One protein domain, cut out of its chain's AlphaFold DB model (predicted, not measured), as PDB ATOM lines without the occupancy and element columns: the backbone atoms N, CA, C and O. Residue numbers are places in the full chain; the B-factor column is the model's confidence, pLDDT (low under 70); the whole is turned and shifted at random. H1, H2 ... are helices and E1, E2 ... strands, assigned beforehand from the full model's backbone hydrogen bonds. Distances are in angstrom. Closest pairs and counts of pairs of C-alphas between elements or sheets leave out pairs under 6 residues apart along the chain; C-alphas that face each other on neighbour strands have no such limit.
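This is residues 326 to 412 of the 823 residues of an uncharacterized protein of Ignavibacteriae bacterium (UniProt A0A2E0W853). This is a small closed barrel of six short strands, with one short helix, H1, outside it beside the strands. A long loop, residues 332 to 350, reaches away from the barrel and makes much of the length. The printed part has 87 residues, in the order E1 E2 E3 H1 E4 E5 E6, and is mostly strand by class, though under half of its residues, 40, are in named elements. Round the mixed ring run E1, E3, E2, E6, E5, E4 and back to E1. The whole is compact, with a radius of gyration of the C-alphas of 12.6 A and spans of 41 by 27 by 22 A.

Find C-alpha 326 at (-1.682, -30.865, -9.332); from there E1 runs 16.4 A through residues 326 to 331. Next come E2, residues 351 to 353, 6.9 A, and E3, residues 358 to 361, 9.1 A. H1, residues 366 to 371, starts at C-alpha 366, (13.743, -36.710, -17.575), and measures 8.4 A. Then find E4, residues 381 to 387, 19.1 A, and E5, residues 391 to 396, 16.7 A. E6, residues 404 to 411, measures 19.0 A, bends by 68 degrees at residue 408 and ends at C-alpha 411, (0.968, -23.770, -19.777).

Start at E1, which is parallel to E3, with N 359 and O 328 2.8 A apart. E3 and E2 form an antiparallel hairpin; look for N 352 and O 360, 2.8 A apart. E2 is parallel to E6, with N 353 and O 410 at 2.9 A. E4, E5 and E6 make a meander, each strand the antiparallel neighbour of the one before: N 387 and O 391 are 2.8 A apart, and N 394 and O 405 2.9 A. E4 and E1, antiparallel, close the ring with N 382 and O 327 at 2.8 A. The pairing is staggered: E6 pairs with E5 over residues 404 to 408 and with E2 over 409 to 411. H1 is on the barrel, outside it and over none of the strands, at a height over the sheet of 8.5 A. Its closest C-alphas to E1 are those of Ile 366 and Val 331, 6.7 A apart. In H1 every O i to N i+4 pair is within hydrogen-bond range.

The two C-alphas farthest apart, those of Lys 338 and Tyr 401, are 41.7 A from each other. The printed part has no cut, and its one long link is E1 to E2, 19 residues. The mean pLDDT of the printed part is 86.9; look for values under 70 at residues 344 to 349 and 374 to 375.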
ATOM      1  N   ARG A 326      -2.240 -29.504  -9.326       91.31
ATOM      2  CA  ARG A 326      -1.682 -30.865  -9.332       91.31
ATOM      3  C   ARG A 326      -1.837 -31.526 -10.691       91.31
ATOM      4  O   ARG A 326      -2.918 -31.515 -11.277       91.31
ATOM      5  N   GLY A 327      -0.751 -32.138 -11.141       92.56
ATOM      6  CA  GLY A 327      -0.695 -32.958 -12.346       92.56
ATOM      7  C   GLY A 327       0.098 -34.235 -12.093       92.56
ATOM      8  O   GLY A 327       0.407 -34.561 -10.946       92.56
ATOM      9  N   TYR A 328       0.442 -34.942 -13.160       93.31
ATOM     10  CA  TYR A 328       1.196 -36.191 -13.110       93.31
ATOM     11  C   TYR A 328       2.386 -36.138 -14.062       93.31
ATOM     12  O   TYR A 328       2.266 -35.611 -15.169       93.31
ATOM     13  N   PHE A 329       3.525 -36.689 -13.649       92.56
ATOM     14  CA  PHE A 329       4.730 -36.697 -14.481       92.56
ATOM     15  C   PHE A 329       4.539 -37.531 -15.743       92.56
ATOM     16  O   PHE A 329       4.036 -38.644 -15.682       92.56
ATOM     17  N   ARG A 330       4.961 -37.016 -16.897       91.94
ATOM     18  CA  ARG A 330       4.991 -37.757 -18.161       91.94
ATOM     19  C   ARG A 330       6.262 -37.402 -18.903       91.94
ATOM     20  O   ARG A 330       6.603 -36.233 -19.005       91.94
ATOM     21  N   VAL A 331       6.936 -38.382 -19.485       91.31
ATOM     22  CA  VAL A 331       7.876 -38.070 -20.563       91.31
ATOM     23  C   VAL A 331       7.066 -37.620 -21.785       91.31
ATOM     24  O   VAL A 331       5.968 -38.132 -22.011       91.31
ATOM     25  N   ASP A 332       7.546 -36.629 -22.543       88.88
ATOM     26  CA  ASP A 332       6.834 -36.150 -23.735       88.88
ATOM     27  C   ASP A 332       6.790 -37.228 -24.828       88.88
ATOM     28  O   ASP A 332       7.719 -37.377 -25.620       88.88
ATOM     29  N   LEU A 333       5.677 -37.964 -24.864       85.75
ATOM     30  CA  LEU A 333       5.390 -38.991 -25.861       85.75
ATOM     31  C   LEU A 333       4.614 -38.450 -27.064       85.75
ATOM     32  O   LEU A 333       4.356 -39.206 -27.987       85.75
ATOM     33  N   ARG A 334       4.183 -37.184 -27.108       87.19
ATOM     34  CA  ARG A 334       3.141 -36.735 -28.067       87.19
ATOM     35  C   ARG A 334       3.553 -36.838 -29.543       87.19
ATOM     36  O   ARG A 334       2.698 -36.909 -30.432       87.19
ATOM     37  N   ASN A 335       4.859 -36.868 -29.812       85.31
ATOM     38  CA  ASN A 335       5.439 -37.044 -31.145       85.31
ATOM     39  C   ASN A 335       6.040 -38.449 -31.346       85.31
ATOM     40  O   ASN A 335       7.176 -38.577 -31.802       85.31
ATOM     41  N   HIS A 336       5.300 -39.485 -30.948       89.00
ATOM     42  CA  HIS A 336       5.643 -40.873 -31.240       89.00
ATOM     43  C   HIS A 336       5.170 -41.301 -32.640       89.00
ATOM     44  O   HIS A 336       4.229 -40.721 -33.192       89.00
ATOM     45  N   ASP A 337       5.833 -42.309 -33.202       90.81
ATOM     46  CA  ASP A 337       5.432 -43.014 -34.419       90.81
ATOM     47  C   ASP A 337       4.392 -44.113 -34.135       90.81
ATOM     48  O   ASP A 337       3.833 -44.206 -33.044       90.81
ATOM     49  N   LYS A 338       4.102 -44.950 -35.131       92.44
ATOM     50  CA  LYS A 338       3.055 -45.976 -35.045       92.44
ATOM     51  C   LYS A 338       3.371 -47.110 -34.062       92.44
ATOM     52  O   LYS A 338       2.444 -47.750 -33.566       92.44
ATOM     53  N   ASP A 339       4.651 -47.296 -33.746       91.19
ATOM     54  CA  ASP A 339       5.165 -48.282 -32.795       91.19
ATOM     55  C   ASP A 339       5.393 -47.671 -31.404       91.19
ATOM     56  O   ASP A 339       5.902 -48.338 -30.498       91.19
ATOM     57  N   GLY A 340       5.016 -46.402 -31.197       88.06
ATOM     58  CA  GLY A 340       5.203 -45.693 -29.927       88.06
ATOM     59  C   GLY A 340       6.620 -45.163 -29.718       88.06
ATOM     60  O   GLY A 340       6.930 -44.654 -28.643       88.06
ATOM     61  N   SER A 341       7.496 -45.245 -30.718       87.75
ATOM     62  CA  SER A 341       8.850 -44.707 -30.621       87.75
ATOM     63  C   SER A 341       8.843 -43.192 -30.823       87.75
ATOM     64  O   SER A 341       8.180 -42.683 -31.719       87.75
ATOM     65  N   PHE A 342       9.582 -42.441 -30.001       82.25
ATOM     66  CA  PHE A 342       9.630 -40.974 -30.060       82.25
ATOM     67  C   PHE A 342      11.061 -40.438 -30.146       82.25
ATOM     68  O   PHE A 342      12.021 -41.075 -29.704       82.25
ATOM     69  N   SER A 343      11.207 -39.236 -30.710       73.19
ATOM     70  CA  SER A 343      12.510 -38.574 -30.804       73.19
ATOM     71  C   SER A 343      12.970 -38.026 -29.451       73.19
ATOM     72  O   SER A 343      12.217 -37.366 -28.738       73.19
ATOM     73  N   LEU A 344      14.252 -38.238 -29.141       66.62
ATOM     74  CA  LEU A 344      14.928 -37.640 -27.988       66.62
ATOM     75  C   LEU A 344      15.479 -36.230 -28.277       66.62
ATOM     76  O   LEU A 344      16.034 -35.601 -27.379       66.62
ATOM     77  N   SER A 345      15.370 -35.723 -29.510       58.56
ATOM     78  CA  SER A 345      15.760 -34.355 -29.866       58.56
ATOM     79  C   SER A 345      14.536 -33.441 -29.828       58.56
ATOM     80  O   SER A 345      13.660 -33.548 -30.689       58.56
ATOM     81  N   SER A 346      14.459 -32.554 -28.840       59.91
ATOM     82  CA  SER A 346      13.365 -31.595 -28.721       59.91
ATOM     83  C   SER A 346      13.914 -30.231 -28.323       59.91
ATOM     84  O   SER A 346      14.481 -30.102 -27.242       59.91
ATOM     85  N   ASP A 347      13.687 -29.225 -29.172       60.94
ATOM     86  CA  ASP A 347      13.968 -27.805 -28.894       60.94
ATOM     87  C   ASP A 347      12.904 -27.168 -27.970       60.94
ATOM     88  O   ASP A 347      12.864 -25.952 -27.787       60.94
ATOM     89  N   LYS A 348      11.986 -27.976 -27.418       66.25
ATOM     90  CA  LYS A 348      10.917 -27.504 -26.533       66.25
ATOM     91  C   LYS A 348      11.443 -27.130 -25.150       66.25
ATOM     92  O   LYS A 348      12.466 -27.637 -24.690       66.25
ATOM     93  N   THR A 349      10.656 -26.303 -24.463       69.81
ATOM     94  CA  THR A 349      10.817 -25.992 -23.038       69.81
ATOM     95  C   THR A 349      10.925 -27.252 -22.178       69.81
ATOM     96  O   THR A 349      10.357 -28.288 -22.520       69.81
ATOM     97  N   ASP A 350      11.614 -27.140 -21.040       85.19
ATOM     98  CA  ASP A 350      11.852 -28.237 -20.093       85.19
ATOM     99  C   ASP A 350      10.582 -29.022 -19.734       85.19
ATOM    100  O   ASP A 350      10.602 -30.256 -19.683       85.19
ATOM    101  N   VAL A 351       9.486 -28.299 -19.472       93.56
ATOM    102  CA  VAL A 351       8.212 -28.852 -19.006       93.56
ATOM    103  C   VAL A 351       7.026 -28.151 -19.679       93.56
ATOM    104  O   VAL A 351       7.026 -26.931 -19.842       93.56
ATOM    105  N   GLU A 352       5.975 -28.898 -20.013       94.38
ATOM    106  CA  GLU A 352       4.672 -28.364 -20.424       94.38
ATOM    107  C   GLU A 352       3.540 -28.978 -19.589       94.38
ATOM    108  O   GLU A 352       3.604 -30.148 -19.221       94.38
ATOM    109  N   LEU A 353       2.491 -28.207 -19.298       94.31
ATOM    110  CA  LEU A 353       1.286 -28.676 -18.605       94.31
ATOM    111  C   LEU A 353       0.068 -28.553 -19.524       94.31
ATOM    112  O   LEU A 353      -0.189 -27.466 -20.041       94.31
ATOM    113  N   ASP A 354      -0.690 -29.639 -19.684       93.12
ATOM    114  CA  ASP A 354      -1.918 -29.671 -20.491       93.12
ATOM    115  C   ASP A 354      -3.216 -29.725 -19.665       93.12
ATOM    116  O   ASP A 354      -3.206 -29.884 -18.438       93.12
ATOM    117  N   LYS A 355      -4.358 -29.607 -20.360       90.88
ATOM    118  CA  LYS A 355      -5.695 -29.606 -19.733       90.88
ATOM    119  C   LYS A 355      -6.076 -30.937 -19.084       90.88
ATOM    120  O   LYS A 355      -6.998 -30.975 -18.272       90.88
ATOM    121  N   TYR A 356      -5.372 -32.016 -19.416       90.69
ATOM    122  CA  TYR A 356      -5.611 -33.355 -18.882       90.69
ATOM    123  C   TYR A 356      -4.803 -33.629 -17.605       90.69
ATOM    124  O   TYR A 356      -5.004 -34.652 -16.951       90.69
ATOM    125  N   GLY A 357      -3.925 -32.704 -17.203       90.88
ATOM    126  CA  GLY A 357      -3.097 -32.853 -16.009       90.88
ATOM    127  C   GLY A 357      -1.776 -33.562 -16.263       90.88
ATOM    128  O   GLY A 357      -1.133 -33.981 -15.299       90.88
ATOM    129  N   ASN A 358      -1.355 -33.699 -17.520       93.75
ATOM    130  CA  ASN A 358      -0.043 -34.235 -17.850       93.75
ATOM    131  C   ASN A 358       1.019 -33.144 -17.734       93.75
ATOM    132  O   ASN A 358       0.922 -32.087 -18.356       93.75
ATOM    133  N   ILE A 359       2.062 -33.442 -16.966       94.38
ATOM    134  CA  ILE A 359       3.292 -32.660 -16.888       94.38
ATOM    135  C   ILE A 359       4.265 -33.295 -17.879       94.38
ATOM    136  O   ILE A 359       4.991 -34.224 -17.523       94.38
ATOM    137  N   TRP A 360       4.233 -32.836 -19.127       93.44
ATOM    138  CA  TRP A 360       5.100 -33.307 -20.204       93.44
ATOM    139  C   TRP A 360       6.523 -32.807 -19.985       93.44
ATOM    140  O   TRP A 360       6.789 -31.612 -20.054       93.44
ATOM    141  N   ILE A 361       7.441 -33.726 -19.722       92.38
ATOM    142  CA  ILE A 361       8.846 -33.463 -19.429       92.38
ATOM    143  C   ILE A 361       9.668 -33.816 -20.663       92.38
ATOM    144  O   ILE A 361       9.506 -34.893 -21.249       92.38
ATOM    145  N   ASN A 362      10.582 -32.921 -21.036       89.31
ATOM    146  CA  ASN A 362      11.473 -33.148 -22.165       89.31
ATOM    147  C   ASN A 362      12.294 -34.450 -21.954       89.31
ATOM    148  O   ASN A 362      12.962 -34.600 -20.920       89.31
ATOM    149  N   PRO A 363      12.301 -35.394 -22.920       87.12
ATOM    150  CA  PRO A 363      13.037 -36.657 -22.809       87.12
ATOM    151  C   PRO A 363      14.549 -36.540 -22.564       87.12
ATOM    152  O   PRO A 363      15.197 -37.528 -22.193       87.12
ATOM    153  N   GLN A 364      15.134 -35.365 -22.809       85.56
ATOM    154  CA  GLN A 364      16.547 -35.090 -22.545       85.56
ATOM    155  C   GLN A 364      16.842 -34.886 -21.062       85.56
ATOM    156  O   GLN A 364      17.913 -35.273 -20.606       85.56
ATOM    157  N   ILE A 365      15.893 -34.324 -20.310       87.19
ATOM    158  CA  ILE A 365      16.097 -33.964 -18.901       87.19
ATOM    159  C   ILE A 365      15.406 -34.923 -17.934       87.19
ATOM    160  O   ILE A 365      15.568 -34.763 -16.730       87.19
ATOM    161  N   ILE A 366      14.624 -35.893 -18.423       87.38
ATOM    162  CA  ILE A 366      13.743 -36.710 -17.575       87.38
ATOM    163  C   ILE A 366      14.488 -37.423 -16.436       87.38
ATOM    164  O   ILE A 366      14.030 -37.406 -15.298       87.38
ATOM    165  N   GLU A 367      15.670 -37.980 -16.702       85.06
ATOM    166  CA  GLU A 367      16.447 -38.690 -15.678       85.06
ATOM    167  C   GLU A 367      16.936 -37.735 -14.580       85.06
ATOM    168  O   GLU A 367      16.766 -38.012 -13.392       85.06
ATOM    169  N   ASP A 368      17.474 -36.572 -14.961       84.88
ATOM    170  CA  ASP A 368      17.865 -35.529 -14.009       84.88
ATOM    171  C   ASP A 368      16.645 -34.983 -13.250       84.88
ATOM    172  O   ASP A 368      16.707 -34.793 -12.032       84.88
ATOM    173  N   PHE A 369      15.520 -34.791 -13.944       87.69
ATOM    174  CA  PHE A 369      14.267 -34.296 -13.382       87.69
ATOM    175  C   PHE A 369      13.723 -35.222 -12.285       87.69
ATOM    176  O   PHE A 369      13.313 -34.727 -11.227       87.69
ATOM    177  N   LEU A 370      13.722 -36.539 -12.522       86.00
ATOM    178  CA  LEU A 370      13.247 -37.550 -11.569       86.00
ATOM    179  C   LEU A 370      14.268 -37.810 -10.448       86.00
ATOM    180  O   LEU A 370      13.872 -38.025  -9.300       86.00
ATOM    181  N   SER A 371      15.576 -37.685 -10.722       81.94
ATOM    182  CA  SER A 371      16.651 -37.926  -9.735       81.94
ATOM    183  C   SER A 371      16.617 -37.013  -8.503       81.94
ATOM    184  O   SER A 371      17.175 -37.345  -7.456       81.94
ATOM    185  N   VAL A 372      15.973 -35.850  -8.615       81.19
ATOM    186  CA  VAL A 372      15.828 -34.871  -7.526       81.19
ATOM    187  C   VAL A 372      14.572 -35.135  -6.683       81.19
ATOM    188  O   VAL A 372      14.437 -34.606  -5.585       81.19
ATOM    189  N   LYS A 373      13.638 -35.957  -7.169       82.00
ATOM    190  CA  LYS A 373      12.295 -36.115  -6.588       82.00
ATOM    191  C   LYS A 373      12.130 -37.425  -5.815       82.00
ATOM    192  O   LYS A 373      11.056 -38.014  -5.826       82.00
ATOM    193  N   GLY A 374      13.197 -37.875  -5.153       66.06
ATOM    194  CA  GLY A 374      13.109 -38.986  -4.204       66.06
ATOM    195  C   GLY A 374      12.820 -40.352  -4.835       66.06
ATOM    196  O   GLY A 374      12.222 -41.182  -4.170       66.06
ATOM    197  N   GLY A 375      13.195 -40.589  -6.100       68.94
ATOM    198  CA  GLY A 375      12.794 -41.807  -6.824       68.94
ATOM    199  C   GLY A 375      11.372 -41.711  -7.379       68.94
ATOM    200  O   GLY A 375      10.571 -42.619  -7.189       68.94
ATOM    201  N   ALA A 376      11.041 -40.565  -7.981       77.00
ATOM    202  CA  ALA A 376       9.763 -40.364  -8.649       77.00
ATOM    203  C   ALA A 376       9.663 -41.190  -9.934       77.00
ATOM    204  O   ALA A 376      10.625 -41.235 -10.705       77.00
ATOM    205  N   ASP A 377       8.472 -41.729 -10.179       82.75
ATOM    206  CA  ASP A 377       8.125 -42.489 -11.382       82.75
ATOM    207  C   ASP A 377       7.180 -41.670 -12.286       82.75
ATOM    208  O   ASP A 377       6.648 -40.621 -11.899       82.75
ATOM    209  N   LEU A 378       6.950 -42.124 -13.522       87.12
ATOM    210  CA  LEU A 378       6.054 -41.443 -14.472       87.12
ATOM    211  C   LEU A 378       4.562 -41.682 -14.194       87.12
ATOM    212  O   LEU A 378       3.716 -41.253 -14.976       87.12
ATOM    213  N   ASP A 379       4.206 -42.360 -13.106       82.94
ATOM    214  CA  ASP A 379       2.837 -42.451 -12.599       82.94
ATOM    215  C   ASP A 379       2.593 -41.568 -11.361       82.94
ATOM    216  O   ASP A 379       1.445 -41.414 -10.933       82.94
ATOM    217  N   ASP A 380       3.624 -40.898 -10.838       86.94
ATOM    218  CA  ASP A 380       3.504 -40.060  -9.649       86.94
ATOM    219  C   ASP A 380       2.790 -38.726  -9.914       86.94
ATOM    220  O   ASP A 380       2.985 -38.041 -10.926       86.94
ATOM    221  N   SER A 381       1.972 -38.320  -8.938       89.75
ATOM    222  CA  SER A 381       1.370 -36.987  -8.890       89.75
ATOM    223  C   SER A 381       2.354 -35.946  -8.352       89.75
ATOM    224  O   SER A 381       3.141 -36.237  -7.446       89.75
ATOM    225  N   ALA A 382       2.235 -34.708  -8.822       92.62
ATOM    226  CA  ALA A 382       3.104 -33.610  -8.431       92.62
ATOM    227  C   ALA A 382       2.329 -32.327  -8.137       92.62
ATOM    228  O   ALA A 382       1.360 -31.997  -8.823       92.62
ATOM    229  N   GLY A 383       2.797 -31.586  -7.133       93.88
ATOM    230  CA  GLY A 383       2.398 -30.203  -6.910       93.88
ATOM    231  C   GLY A 383       3.184 -29.272  -7.829       93.88
ATOM    232  O   GLY A 383       4.400 -29.411  -7.961       93.88
ATOM    233  N   ILE A 384       2.481 -28.327  -8.447       94.94
ATOM    234  CA  ILE A 384       3.031 -27.299  -9.329       94.94
ATOM    235  C   ILE A 384       2.684 -25.949  -8.710       94.94
ATOM    236  O   ILE A 384       1.509 -25.606  -8.573       94.94
ATOM    237  N   ILE A 385       3.705 -25.185  -8.334       95.44
ATOM    238  CA  ILE A 385       3.556 -23.824  -7.817       95.44
ATOM    239  C   ILE A 385       4.134 -22.877  -8.870       95.44
ATOM    240  O   ILE A 385       5.360 -22.811  -8.995       95.44
ATOM    241  N   PRO A 386       3.290 -22.170  -9.641       95.12
ATOM    242  CA  PRO A 386       3.754 -21.181 -10.606       95.12
ATOM    243  C   PRO A 386       4.518 -20.064  -9.900       95.12
ATOM    244  O   PRO A 386       4.060 -19.562  -8.870       95.12
ATOM    245  N   VAL A 387       5.653 -19.661 -10.460       94.88
ATOM    246  CA  VAL A 387       6.499 -18.573  -9.957       94.88
ATOM    247  C   VAL A 387       6.868 -17.607 -11.089       94.88
ATOM    248  O   VAL A 387       6.458 -17.780 -12.236       94.88
ATOM    249  N   GLU A 388       7.603 -16.550 -10.755       93.00
ATOM    250  CA  GLU A 388       8.060 -15.520 -11.695       93.00
ATOM    251  C   GLU A 388       8.879 -16.104 -12.877       93.00
ATOM    252  O   GLU A 388       9.388 -17.227 -12.825       93.00
ATOM    253  N   ASP A 389       8.998 -15.333 -13.965       90.94
ATOM    254  CA  ASP A 389       9.779 -15.663 -15.174       90.94
ATOM    255  C   ASP A 389       9.341 -16.922 -15.949       90.94
ATOM    256  O   ASP A 389      10.162 -17.583 -16.589       90.94
ATOM    257  N   GLY A 390       8.051 -17.274 -15.906       90.25
ATOM    258  CA  GLY A 390       7.525 -18.436 -16.639       90.25
ATOM    259  C   GLY A 390       8.062 -19.768 -16.105       90.25
ATOM    260  O   GLY A 390       8.289 -20.710 -16.866       90.25
ATOM    261  N   LYS A 391       8.319 -19.834 -14.795       93.81
ATOM    262  CA  LYS A 391       8.829 -21.024 -14.111       93.81
ATOM    263  C   LYS A 391       7.808 -21.573 -13.120       93.81
ATOM    264  O   LYS A 391       6.861 -20.895 -12.727       93.81
ATOM    265  N   ALA A 392       8.028 -22.802 -12.671       94.62
ATOM    266  CA  ALA A 392       7.292 -23.395 -11.563       94.62
ATOM    267  C   ALA A 392       8.209 -24.197 -10.638       94.62
ATOM    268  O   ALA A 392       9.174 -24.825 -11.081       94.62
ATOM    269  N   ILE A 393       7.861 -24.205  -9.349       94.12
ATOM    270  CA  ILE A 393       8.363 -25.194  -8.394       94.12
ATOM    271  C   ILE A 393       7.519 -26.456  -8.545       94.12
ATOM    272  O   ILE A 393       6.300 -26.417  -8.371       94.12
ATOM    273  N   ILE A 394       8.177 -27.570  -8.859       94.00
ATOM    274  CA  ILE A 394       7.542 -28.872  -9.064       94.00
ATOM    275  C   ILE A 394       8.109 -29.876  -8.060       94.00
ATOM    276  O   ILE A 394       9.325 -30.086  -8.004       94.00
ATOM    277  N   TYR A 395       7.234 -30.516  -7.284       91.69
ATOM    278  CA  TYR A 395       7.615 -31.454  -6.222       91.69
ATOM    279  C   TYR A 395       6.618 -32.618  -6.087       91.69
ATOM    280  O   TYR A 395       5.445 -32.483  -6.440       91.69
ATOM    281  N   ARG A 396       7.088 -33.765  -5.575       87.69
ATOM    282  CA  ARG A 396       6.273 -34.954  -5.249       87.69
ATOM    283  C   ARG A 396       5.892 -34.928  -3.768       87.69
ATOM    284  O   ARG A 396       6.637 -34.390  -2.962       87.69
ATOM    285  N   ASN A 397       4.771 -35.543  -3.403       78.50
ATOM    286  CA  ASN A 397       4.430 -35.811  -2.007       78.50
ATOM    287  C   ASN A 397       4.481 -37.315  -1.689       78.50
ATOM    288  O   ASN A 397       3.935 -38.090  -2.473       78.50
ATOM    289  N   PRO A 398       5.032 -37.732  -0.530       76.56
ATOM    290  CA  PRO A 398       5.807 -36.919   0.416       76.56
ATOM    291  C   PRO A 398       7.148 -36.462  -0.189       76.56
ATOM    292  O   PRO A 398       7.726 -37.181  -1.001       76.56
ATOM    293  N   ASN A 399       7.643 -35.289   0.218       83.62
ATOM    294  CA  ASN A 399       8.989 -34.803  -0.115       83.62
ATOM    295  C   ASN A 399       9.904 -34.765   1.115       83.62
ATOM    296  O   ASN A 399       9.448 -34.717   2.260       83.62
ATOM    297  N   GLN A 400      11.210 -34.727   0.877       85.75
ATOM    298  CA  GLN A 400      12.224 -34.326   1.853       85.75
ATOM    299  C   GLN A 400      12.746 -32.912   1.547       85.75
ATOM    300  O   GLN A 400      12.514 -32.350   0.471       85.75
ATOM    301  N   TYR A 401      13.483 -32.320   2.492       86.88
ATOM    302  CA  TYR A 401      14.163 -31.043   2.266       86.88
ATOM    303  C   TYR A 401      15.065 -31.119   1.020       86.88
ATOM    304  O   TYR A 401      15.965 -31.960   0.936       86.88
ATOM    305  N   GLY A 402      14.815 -30.232   0.052       85.44
ATOM    306  CA  GLY A 402      15.534 -30.179  -1.225       85.44
ATOM    307  C   GLY A 402      14.971 -31.059  -2.349       85.44
ATOM    308  O   GLY A 402      15.506 -30.996  -3.454       85.44
ATOM    309  N   GLU A 403      13.907 -31.838  -2.126       87.69
ATOM    310  CA  GLU A 403      13.269 -32.665  -3.170       87.69
ATOM    311  C   GLU A 403      12.217 -31.884  -3.969       87.69
ATOM    312  O   GLU A 403      11.013 -32.150  -3.933       87.69
ATOM    313  N   TYR A 404      12.686 -30.868  -4.684       89.69
ATOM    314  CA  TYR A 404      11.887 -30.058  -5.598       89.69
ATOM    315  C   TYR A 404      12.752 -29.597  -6.773       89.69
ATOM    316  O   TYR A 404      13.979 -29.559  -6.680       89.69
ATOM    317  N   GLY A 405      12.117 -29.216  -7.879       89.31
ATOM    318  CA  GLY A 405      12.800 -28.616  -9.022       89.31
ATOM    319  C   GLY A 405      12.174 -27.286  -9.421       89.31
ATOM    320  O   GLY A 405      10.952 -27.160  -9.422       89.31
ATOM    321  N   LEU A 406      13.014 -26.306  -9.757       91.38
ATOM    322  CA  LEU A 406      12.601 -25.068 -10.414       91.38
ATOM    323  C   LEU A 406      12.794 -25.246 -11.920       91.38
ATOM    324  O   LEU A 406      13.932 -25.356 -12.375       91.38
ATOM    325  N   HIS A 407      11.700 -25.273 -12.672       92.12
ATOM    326  CA  HIS A 407      11.723 -25.560 -14.107       92.12
ATOM    327  C   HIS A 407      11.012 -24.466 -14.893       92.12
ATOM    328  O   HIS A 407       9.994 -23.946 -14.436       92.12
ATOM    329  N   SER A 408      11.528 -24.147 -16.080       92.94
ATOM    330  CA  SER A 408      10.755 -23.405 -17.077       92.94
ATOM    331  C   SER A 408       9.550 -24.242 -17.493       92.94
ATOM    332  O   SER A 408       9.685 -25.440 -17.743       92.94
ATOM    333  N   ILE A 409       8.375 -23.619 -17.533       93.81
ATOM    334  CA  ILE A 409       7.117 -24.317 -17.785       93.81
ATOM    335  C   ILE A 409       6.265 -23.565 -18.806       93.81
ATOM    336  O   ILE A 409       6.083 -22.350 -18.715       93.81
ATOM    337  N   THR A 410       5.698 -24.307 -19.752       94.56
ATOM    338  CA  THR A 410       4.686 -23.797 -20.682       94.56
ATOM    339  C   THR A 410       3.311 -24.324 -20.286       94.56
ATOM    340  O   THR A 410       3.097 -25.531 -20.208       94.56
ATOM    341  N   TYR A 411       2.362 -23.421 -20.050       93.56
ATOM    342  CA  TYR A 411       0.968 -23.770 -19.777       93.56
ATOM    343  C   TYR A 411       0.185 -23.802 -21.091       93.56
ATOM    344  O   TYR A 411      -0.006 -22.763 -21.725       93.56
ATOM    345  N   LEU A 412      -0.250 -24.988 -21.509       91.75
ATOM    346  CA  LEU A 412      -1.057 -25.172 -22.716       91.75
ATOM    347  C   LEU A 412      -2.528 -24.841 -22.431       91.75
ATOM    348  O   LEU A 412      -2.908 -24.601 -21.288       91.75
TER     349      LEU A 412